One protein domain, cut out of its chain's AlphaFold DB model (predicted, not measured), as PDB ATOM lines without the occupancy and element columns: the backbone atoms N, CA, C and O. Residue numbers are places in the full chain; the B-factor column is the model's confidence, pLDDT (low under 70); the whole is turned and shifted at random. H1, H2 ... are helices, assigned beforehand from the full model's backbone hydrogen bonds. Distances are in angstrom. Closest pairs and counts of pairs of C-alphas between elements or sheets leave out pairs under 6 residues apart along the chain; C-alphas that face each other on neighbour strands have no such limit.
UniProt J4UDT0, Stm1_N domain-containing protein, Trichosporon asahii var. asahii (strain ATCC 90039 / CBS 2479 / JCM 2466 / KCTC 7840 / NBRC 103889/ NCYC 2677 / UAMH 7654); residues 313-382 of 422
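What this domain is: This is residues 313 to 382 of the 422 residues of the protein "Stm1_N domain-containing protein" of Trichosporon asahii var. asahii (strain ATCC 90039 / CBS 2479 / JCM 2466 / KCTC 7840 / NBRC 103889/ NCYC 2677 / UAMH 7654) (UniProt J4UDT0). The long helix H1 and its neighbour H2 lie side by side as a helical hairpin, and a third long helix, H3, folds back from the end of H2 and opens away from the hairpin, the two making a V whose corner is the link of residues 356 to 359. The free part of H3 and the last residue, residues 367 to 382, stick out as an arm. The printed part has 70 residues, with three named helices in the order H1, H2, H3 and no named strand; the class is all helix. It is loose, with a radius of gyration of the C-alphas of 14.0 A, and its outline is flat, spanning 39 by 32 by 16 A.

Where its parts are: H1 and H3 are the longest helices by residues, with 22 each. H1 takes residues 313 to 334 and measures 31.6 A from first to last C-alpha; it begins with the C-alpha of Leu 313 at (123.295, 219.917, 173.298). H2 takes residues 337 to 355, 19 residues and 26.7 A, and begins with the C-alpha of Val 337 at (126.064, 194.522, 186.881). H3 takes residues 360 to 381 and measures 31.3 A, ending with the C-alpha of Ser 381 at (139.574, 207.180, 206.088).

How they stand to each other: H1 and H2 touch, with 40 pairs of C-alphas within 8 A. Their closest C-alphas are those of Gly 327 and Gly 343, 4.1 A apart. Their lines stand at a shallow tilt of 5 degrees and they run opposite ways, a helical hairpin with centres 8.4 A apart. H3 touches no helix. H2 and H3 are close but not clearly touching: their closest C-alphas, those of Gly 353 and Leu 362, are 7.7 A apart, while their centres are 17.0 A apart. They run opposite ways at a shallow tilt of 34 degrees, only just short of steep. H1 and H3 are apart. In H1, H2 and H3 every O i to N i+4 pair is within hydrogen-bond range.

The domain as a whole: The two C-alphas farthest apart are those of Ala 314 and Arg 380, at 39.3 A. Residues 367 to 382, of which 367 to 381 belong to H3, stand free; the body without them has 54 residues and spans 36 by 23 by 11 A. The printed part has no cut. The link from H1 to H2, with 2 residues, and the link from H2 to H3, with 4, are both tight. The mean pLDDT of the printed part is 80.2, and it is under 70 at residue 313, residues 354 to 359 and residues 381 to 382 of this model.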
ATOM      1  N   LEU A 313     123.723 221.300 173.151       68.25
ATOM      2  CA  LEU A 313     123.295 219.917 173.298       68.25
ATOM      3  C   LEU A 313     124.359 218.888 172.877       68.25
ATOM      4  O   LEU A 313     124.525 217.875 173.547       68.25
ATOM      5  N   ALA A 314     125.123 219.143 171.810       76.25
ATOM      6  CA  ALA A 314     126.087 218.177 171.279       76.25
ATOM      7  C   ALA A 314     127.194 217.841 172.288       76.25
ATOM      8  O   ALA A 314     127.626 216.698 172.362       76.25
ATOM      9  N   ARG A 315     127.624 218.807 173.110       81.50
ATOM     10  CA  ARG A 315     128.665 218.581 174.128       81.50
ATOM     11  C   ARG A 315     128.168 217.679 175.259       81.50
ATOM     12  O   ARG A 315     128.888 216.783 175.684       81.50
ATOM     13  N   SER A 316     126.929 217.878 175.703       81.62
ATOM     14  CA  SER A 316     126.315 217.060 176.752       81.62
ATOM     15  C   SER A 316     125.977 215.647 176.268       81.62
ATOM     16  O   SER A 316     126.155 214.697 177.024       81.62
ATOM     17  N   PHE A 317     125.574 215.478 175.004       82.12
ATOM     18  CA  PHE A 317     125.393 214.149 174.409       82.12
ATOM     19  C   PHE A 317     126.718 213.395 174.233       82.12
ATOM     20  O   PHE A 317     126.764 212.199 174.503       82.12
ATOM     21  N   ILE A 318     127.807 214.080 173.859       88.50
ATOM     22  CA  ILE A 318     129.152 213.476 173.829       88.50
ATOM     23  C   ILE A 318     129.558 213.005 175.235       88.50
ATOM     24  O   ILE A 318     130.057 211.896 175.391       88.50
ATOM     25  N   TYR A 319     129.291 213.807 176.268       82.38
ATOM     26  CA  TYR A 319     129.573 213.431 177.657       82.38
ATOM     27  C   TYR A 319     128.741 212.223 178.128       82.38
ATOM     28  O   TYR A 319     129.290 211.290 178.710       82.38
ATOM     29  N   ALA A 320     127.442 212.189 177.812       85.56
ATOM     30  CA  ALA A 320     126.578 211.045 178.109       85.56
ATOM     31  C   ALA A 320     127.039 209.762 177.391       85.56
ATOM     32  O   ALA A 320     127.034 208.689 177.991       85.56
ATOM     33  N   ALA A 321     127.496 209.873 176.137       88.25
ATOM     34  CA  ALA A 321     128.035 208.748 175.376       88.25
ATOM     35  C   ALA A 321     129.329 208.194 175.992       88.25
ATOM     36  O   ALA A 321     129.490 206.980 176.073       88.25
ATOM     37  N   ILE A 322     130.220 209.061 176.483       90.50
ATOM     38  CA  ILE A 322     131.453 208.643 177.170       90.50
ATOM     39  C   ILE A 322     131.131 207.914 178.481       90.50
ATOM     40  O   ILE A 322     131.735 206.884 178.766       90.50
ATOM     41  N   ILE A 323     130.159 208.400 179.260       87.44
ATOM     42  CA  ILE A 323     129.733 207.745 180.508       87.44
ATOM     43  C   ILE A 323     129.114 206.372 180.226       87.44
ATOM     44  O   ILE A 323     129.481 205.389 180.869       87.44
ATOM     45  N   ALA A 324     128.212 206.288 179.245       88.25
ATOM     46  CA  ALA A 324     127.591 205.028 178.854       88.25
ATOM     47  C   ALA A 324     128.632 204.022 178.329       88.25
ATOM     48  O   ALA A 324     128.606 202.853 178.715       88.25
ATOM     49  N   ALA A 325     129.594 204.483 177.519       89.94
ATOM     50  CA  ALA A 325     130.708 203.665 177.048       89.94
ATOM     51  C   ALA A 325     131.607 203.196 178.204       89.94
ATOM     52  O   ALA A 325     131.994 202.033 178.235       89.94
ATOM     53  N   GLY A 326     131.890 204.053 179.190       87.38
ATOM     54  CA  GLY A 326     132.640 203.682 180.394       87.38
ATOM     55  C   GLY A 326     131.925 202.626 181.242       87.38
ATOM     56  O   GLY A 326     132.556 201.672 181.698       87.38
ATOM     57  N   GLY A 327     130.600 202.744 181.390       89.38
ATOM     58  CA  GLY A 327     129.767 201.749 182.071       89.38
ATOM     59  C   GLY A 327     129.761 200.392 181.361       89.38
ATOM     60  O   GLY A 327     129.944 199.361 182.011       89.38
ATOM     61  N   ALA A 328     129.625 200.402 180.030       85.75
ATOM     62  CA  ALA A 328     129.673 199.201 179.195       85.75
ATOM     63  C   ALA A 328     131.063 198.541 179.206       85.75
ATOM     64  O   ALA A 328     131.168 197.330 179.376       85.75
ATOM     65  N   MET A 329     132.140 199.328 179.114       86.88
ATOM     66  CA  MET A 329     133.517 198.825 179.190       86.88
ATOM     67  C   MET A 329     133.813 198.188 180.559       86.88
ATOM     68  O   MET A 329     134.472 197.151 180.640       86.88
ATOM     69  N   GLY A 330     133.293 198.775 181.643       84.75
ATOM     70  CA  GLY A 330     133.389 198.210 182.990       84.75
ATOM     71  C   GLY A 330     132.623 196.893 183.148       84.75
ATOM     72  O   GLY A 330     133.107 195.987 183.826       84.75
ATOM     73  N   TYR A 331     131.475 196.754 182.475       85.94
ATOM     74  CA  TYR A 331     130.716 195.503 182.438       85.94
ATOM     75  C   TYR A 331     131.464 194.406 181.675       85.94
ATOM     76  O   TYR A 331     131.610 193.307 182.194       85.94
ATOM     77  N   ILE A 332     132.020 194.714 180.499       90.31
ATOM     78  CA  ILE A 332     132.760 193.729 179.693       90.31
ATOM     79  C   ILE A 332     134.018 193.246 180.431       90.31
ATOM     80  O   ILE A 332     134.334 192.063 180.400       90.31
ATOM     81  N   LYS A 333     134.735 194.143 181.124       85.69
ATOM     82  CA  LYS A 333     136.011 193.797 181.769       85.69
ATOM     83  C   LYS A 333     135.864 193.117 183.134       85.69
ATOM     84  O   LYS A 333     136.746 192.359 183.517       85.69
ATOM     85  N   LYS A 334     134.812 193.429 183.898       85.44
ATOM     86  CA  LYS A 334     134.629 192.928 185.275       85.44
ATOM     87  C   LYS A 334     133.353 192.105 185.479       85.44
ATOM     88  O   LYS A 334     133.091 191.701 186.604       85.44
ATOM     89  N   GLY A 335     132.510 191.941 184.457       83.06
ATOM     90  CA  GLY A 335     131.196 191.289 184.569       83.06
ATOM     91  C   GLY A 335     130.213 191.998 185.513       83.06
ATOM     92  O   GLY A 335     129.164 191.454 185.845       83.06
ATOM     93  N   SER A 336     130.538 193.204 185.993       76.94
ATOM     94  CA  SER A 336     129.829 193.807 187.122       76.94
ATOM     95  C   SER A 336     128.551 194.518 186.684       76.94
ATOM     96  O   SER A 336     128.589 195.597 186.083       76.94
ATOM     97  N   VAL A 337     127.408 193.943 187.070       82.44
ATOM     98  CA  VAL A 337     126.064 194.522 186.881       82.44
ATOM     99  C   VAL A 337     125.954 195.906 187.532       82.44
ATOM    100  O   VAL A 337     125.270 196.779 187.004       82.44
ATOM    101  N   ALA A 338     126.694 196.162 188.615       84.06
ATOM    102  CA  ALA A 338     126.725 197.465 189.278       84.06
ATOM    103  C   ALA A 338     127.296 198.579 188.378       84.06
ATOM    104  O   ALA A 338     126.770 199.693 188.369       84.06
ATOM    105  N   SER A 339     128.324 198.283 187.572       80.06
ATOM    106  CA  SER A 339     128.899 199.236 186.608       80.06
ATOM    107  C   SER A 339     127.942 199.522 185.450       80.06
ATOM    108  O   SER A 339     127.825 200.666 185.009       80.06
ATOM    109  N   LEU A 340     127.222 198.498 184.980       85.50
ATOM    110  CA  LEU A 340     126.200 198.656 183.946       85.50
ATOM    111  C   LEU A 340     125.014 199.479 184.466       85.50
ATOM    112  O   LEU A 340     124.555 200.394 183.788       85.50
ATOM    113  N   ALA A 341     124.551 199.194 185.685       85.69
ATOM    114  CA  ALA A 341     123.437 199.892 186.309       85.69
ATOM    115  C   ALA A 341     123.782 201.358 186.585       85.69
ATOM    116  O   ALA A 341     123.067 202.247 186.136       85.69
ATOM    117  N   MET A 342     124.905 201.642 187.249       84.62
ATOM    118  CA  MET A 342     125.288 203.021 187.565       84.62
ATOM    119  C   MET A 342     125.725 203.807 186.325       84.62
ATOM    120  O   MET A 342     125.334 204.965 186.176       84.62
ATOM    121  N   GLY A 343     126.483 203.205 185.402       84.31
ATOM    122  CA  GLY A 343     126.894 203.851 184.149       84.31
ATOM    123  C   GLY A 343     125.732 204.065 183.177       84.31
ATOM    124  O   GLY A 343     125.621 205.123 182.561       84.31
ATOM    125  N   GLY A 344     124.813 203.101 183.092       88.25
ATOM    126  CA  GLY A 344     123.597 203.196 182.289       88.25
ATOM    127  C   GLY A 344     122.620 204.225 182.847       88.25
ATOM    128  O   GLY A 344     122.201 205.121 182.116       88.25
ATOM    129  N   LEU A 345     122.311 204.162 184.148       87.62
ATOM    130  CA  LEU A 345     121.419 205.122 184.805       87.62
ATOM    131  C   LEU A 345     121.990 206.539 184.752       87.62
ATOM    132  O   LEU A 345     121.270 207.460 184.374       87.62
ATOM    133  N   SER A 346     123.278 206.728 185.063       82.12
ATOM    134  CA  SER A 346     123.908 208.055 185.004       82.12
ATOM    135  C   SER A 346     124.039 208.590 183.573       82.12
ATOM    136  O   SER A 346     123.808 209.779 183.354       82.12
ATOM    137  N   GLY A 347     124.316 207.733 182.584       86.12
ATOM    138  CA  GLY A 347     124.347 208.107 181.168       86.12
ATOM    139  C   GLY A 347     122.977 208.544 180.638       86.12
ATOM    140  O   GLY A 347     122.869 209.571 179.963       86.12
ATOM    141  N   LEU A 348     121.908 207.827 181.003       83.81
ATOM    142  CA  LEU A 348     120.529 208.183 180.644       83.81
ATOM    143  C   LEU A 348     120.080 209.476 181.332       83.81
ATOM    144  O   LEU A 348     119.503 210.352 180.687       83.81
ATOM    145  N   LEU A 349     120.404 209.641 182.616       81.12
ATOM    146  CA  LEU A 349     120.098 210.867 183.353       81.12
ATOM    147  C   LEU A 349     120.855 212.076 182.782       81.12
ATOM    148  O   LEU A 349     120.286 213.161 182.688       81.12
ATOM    149  N   ALA A 350     122.101 211.890 182.337       77.06
ATOM    150  CA  ALA A 350     122.884 212.925 181.663       77.06
ATOM    151  C   ALA A 350     122.302 213.291 180.286       77.06
ATOM    152  O   ALA A 350     122.251 214.473 179.941       77.06
ATOM    153  N   ALA A 351     121.799 212.315 179.524       79.38
ATOM    154  CA  ALA A 351     121.111 212.559 178.255       79.38
ATOM    155  C   ALA A 351     119.776 213.310 178.450       79.38
ATOM    156  O   ALA A 351     119.455 214.224 177.688       79.38
ATOM    157  N   ILE A 352     119.026 212.995 179.510       78.00
ATOM    158  CA  ILE A 352     117.786 213.702 179.875       78.00
ATOM    159  C   ILE A 352     118.093 215.116 180.401       78.00
ATOM    160  O   ILE A 352     117.403 216.076 180.053       78.00
ATOM    161  N   GLY A 353     119.162 215.277 181.184       73.88
ATOM    162  CA  GLY A 353     119.649 216.579 181.648       73.88
ATOM    163  C   GLY A 353     120.124 217.477 180.502       73.88
ATOM    164  O   GLY A 353     119.873 218.682 180.521       73.88
ATOM    165  N   ALA A 354     120.725 216.892 179.459       69.50
ATOM    166  CA  ALA A 354     121.081 217.595 178.228       69.50
ATOM    167  C   ALA A 354     119.844 218.139 177.497       69.50
ATOM    168  O   ALA A 354     119.889 219.236 176.945       69.50
ATOM    169  N   TYR A 355     118.733 217.399 177.526       67.75
ATOM    170  CA  TYR A 355     117.482 217.794 176.879       67.75
ATOM    171  C   TYR A 355     116.768 218.952 177.600       67.75
ATOM    172  O   TYR A 355     116.099 219.755 176.952       67.75
ATOM    173  N   ASN A 356     116.942 219.099 178.921       68.31
ATOM    174  CA  ASN A 356     116.309 220.155 179.723       68.31
ATOM    175  C   ASN A 356     117.320 220.919 180.611       68.31
ATOM    176  O   ASN A 356     117.342 220.734 181.831       68.31
ATOM    177  N   PRO A 357     118.088 221.880 180.055       62.78
ATOM    178  CA  PRO A 357     119.106 222.633 180.800       62.78
ATOM    179  C   PRO A 357     118.542 223.617 181.844       62.78
ATOM    180  O   PRO A 357     119.301 224.311 182.515       62.78
ATOM    181  N   ARG A 358     117.214 223.725 181.988       61.84
ATOM    182  CA  ARG A 358     116.567 224.660 182.928       61.84
ATOM    183  C   ARG A 358     116.483 224.126 184.363       61.84
ATOM    184  O   ARG A 358     116.292 224.914 185.284       61.84
ATOM    185  N   ASN A 359     116.662 222.820 184.577       66.00
ATOM    186  CA  ASN A 359     116.497 222.190 185.889       66.00
ATOM    187  C   ASN A 359     117.842 221.981 186.603       66.00
ATOM    188  O   ASN A 359     118.297 220.855 186.784       66.00
ATOM    189  N   VAL A 360     118.438 223.077 187.087       71.12
ATOM    190  CA  VAL A 360     119.685 223.086 187.893       71.12
ATOM    191  C   VAL A 360     119.566 222.248 189.180       71.12
ATOM    192  O   VAL A 360     120.564 221.796 189.734       71.12
ATOM    193  N   ARG A 361     118.333 221.976 189.632       76.06
ATOM    194  CA  ARG A 361     118.027 221.128 190.797       76.06
ATOM    195  C   ARG A 361     118.591 219.708 190.666       76.06
ATOM    196  O   ARG A 361     119.051 219.162 191.659       76.06
ATOM    197  N   LEU A 362     118.600 219.131 189.460       71.00
ATOM    198  CA  LEU A 362     119.142 217.784 189.234       71.00
ATOM    199  C   LEU A 362     120.667 217.758 189.388       71.00
ATOM    200  O   LEU A 362     121.199 216.869 190.044       71.00
ATOM    201  N   SER A 363     121.362 218.769 188.860       73.75
ATOM    202  CA  SER A 363     122.811 218.915 189.028       73.75
ATOM    203  C   SER A 363     123.185 219.106 190.498       73.75
ATOM    204  O   SER A 363     124.130 218.483 190.965       73.75
ATOM    205  N   LEU A 364     122.402 219.906 191.234       81.88
ATOM    206  CA  LEU A 364     122.584 220.132 192.672       81.88
ATOM    207  C   LEU A 364     122.471 218.833 193.481       81.88
ATOM    208  O   LEU A 364     123.340 218.551 194.302       81.88
ATOM    209  N   ILE A 365     121.449 218.016 193.208       84.12
ATOM    210  CA  ILE A 365     121.254 216.725 193.887       84.12
ATOM    211  C   ILE A 365     122.418 215.773 193.584       84.12
ATOM    212  O   ILE A 365     122.959 215.166 194.504       84.12
ATOM    213  N   VAL A 366     122.854 215.682 192.324       81.94
ATOM    214  CA  VAL A 366     123.986 214.822 191.933       81.94
ATOM    215  C   VAL A 366     125.288 215.274 192.596       81.94
ATOM    216  O   VAL A 366     126.027 214.435 193.103       81.94
ATOM    217  N   THR A 367     125.558 216.582 192.661       79.62
ATOM    218  CA  THR A 367     126.748 217.099 193.359       79.62
ATOM    219  C   THR A 367     126.702 216.833 194.859       79.62
ATOM    220  O   THR A 367     127.726 216.483 195.436       79.62
ATOM    221  N   PHE A 368     125.527 216.939 195.487       86.25
ATOM    222  CA  PHE A 368     125.372 216.670 196.915       86.25
ATOM    223  C   PHE A 368     125.534 215.177 197.222       86.25
ATOM    224  O   PHE A 368     126.207 214.819 198.180       86.25
ATOM    225  N   ALA A 369     125.001 214.303 196.363       85.38
ATOM    226  CA  ALA A 369     125.177 212.858 196.479       85.38
ATOM    227  C   ALA A 369     126.648 212.445 196.299       85.38
ATOM    228  O   ALA A 369     127.181 211.714 197.131       85.38
ATOM    229  N   LEU A 370     127.339 212.960 195.273       79.81
ATOM    230  CA  LEU A 370     128.769 212.688 195.078       79.81
ATOM    231  C   LEU A 370     129.618 213.226 196.238       79.81
ATOM    232  O   LEU A 370     130.507 212.527 196.721       79.81
ATOM    233  N   SER A 371     129.330 214.449 196.692       84.50
ATOM    234  CA  SER A 371     130.008 215.065 197.836       84.50
ATOM    235  C   SER A 371     129.739 214.306 199.130       84.50
ATOM    236  O   SER A 371     130.634 214.214 199.961       84.50
ATOM    237  N   GLY A 372     128.541 213.749 199.308       87.38
ATOM    238  CA  GLY A 372     128.192 212.923 200.460       87.38
ATOM    239  C   GLY A 372     128.954 211.601 200.464       87.38
ATOM    240  O   GLY A 372     129.564 211.257 201.469       87.38
ATOM    241  N   ILE A 373     129.011 210.900 199.326       82.81
ATOM    242  CA  ILE A 373     129.749 209.630 199.200       82.81
ATOM    243  C   ILE A 373     131.256 209.851 199.421       82.81
ATOM    244  O   ILE A 373     131.898 209.110 200.165       82.81
ATOM    245  N   MET A 374     131.826 210.897 198.814       78.06
ATOM    246  CA  MET A 374     133.238 211.260 198.996       78.06
ATOM    247  C   MET A 374     133.524 211.793 200.405       78.06
ATOM    248  O   MET A 374     134.552 211.456 200.985       78.06
ATOM    249  N   GLY A 375     132.612 212.578 200.979       81.69
ATOM    250  CA  GLY A 375     132.729 213.137 202.325       81.69
ATOM    251  C   GLY A 375     132.653 212.067 203.408       81.69
ATOM    252  O   GLY A 375     133.479 212.053 204.314       81.69
ATOM    253  N   MET A 376     131.740 211.106 203.275       76.50
ATOM    254  CA  MET A 376     131.617 209.989 204.211       76.50
ATOM    255  C   MET A 376     132.833 209.061 204.141       76.50
ATOM    256  O   MET A 376     133.357 208.643 205.171       76.50
ATOM    257  N   ARG A 377     133.362 208.819 202.934       72.44
ATOM    258  CA  ARG A 377     134.638 208.115 202.758       72.44
ATOM    259  C   ARG A 377     135.813 208.899 203.354       72.44
ATOM    260  O   ARG A 377     136.707 208.278 203.919       72.44
ATOM    261  N   PHE A 378     135.821 210.229 203.270       70.56
ATOM    262  CA  PHE A 378     136.871 211.080 203.840       70.56
ATOM    263  C   PHE A 378     136.865 211.077 205.375       70.56
ATOM    264  O   PHE A 378     137.919 210.885 205.971       70.56
ATOM    265  N   ILE A 379     135.694 211.188 206.007       75.62
ATOM    266  CA  ILE A 379     135.555 211.148 207.473       75.62
ATOM    267  C   ILE A 379     135.998 209.788 208.028       75.62
ATOM    268  O   ILE A 379     136.617 209.721 209.081       75.62
ATOM    269  N   ARG A 380     135.744 208.700 207.291       74.00
ATOM    270  CA  ARG A 380     136.076 207.337 207.732       74.00
ATOM    271  C   ARG A 380     137.519 206.909 207.433       74.00
ATOM    272  O   ARG A 380     137.991 205.940 208.009       74.00
ATOM    273  N   SER A 381     138.221 207.585 206.518       64.38
ATOM    274  CA  SER A 381     139.574 207.180 206.088       64.38
ATOM    275  C   SER A 381     140.665 208.226 206.311       64.38
ATOM    276  O   SER A 381     141.839 207.878 206.186       64.38
ATOM    277  N   HIS A 382     140.311 209.485 206.609       61.81
ATOM    278  CA  HIS A 382     141.220 210.638 206.737       61.81
ATOM    279  C   HIS A 382     142.233 210.799 205.581       61.81
ATOM    280  O   HIS A 382     143.198 211.555 205.685       61.81
TER     281      HIS A 382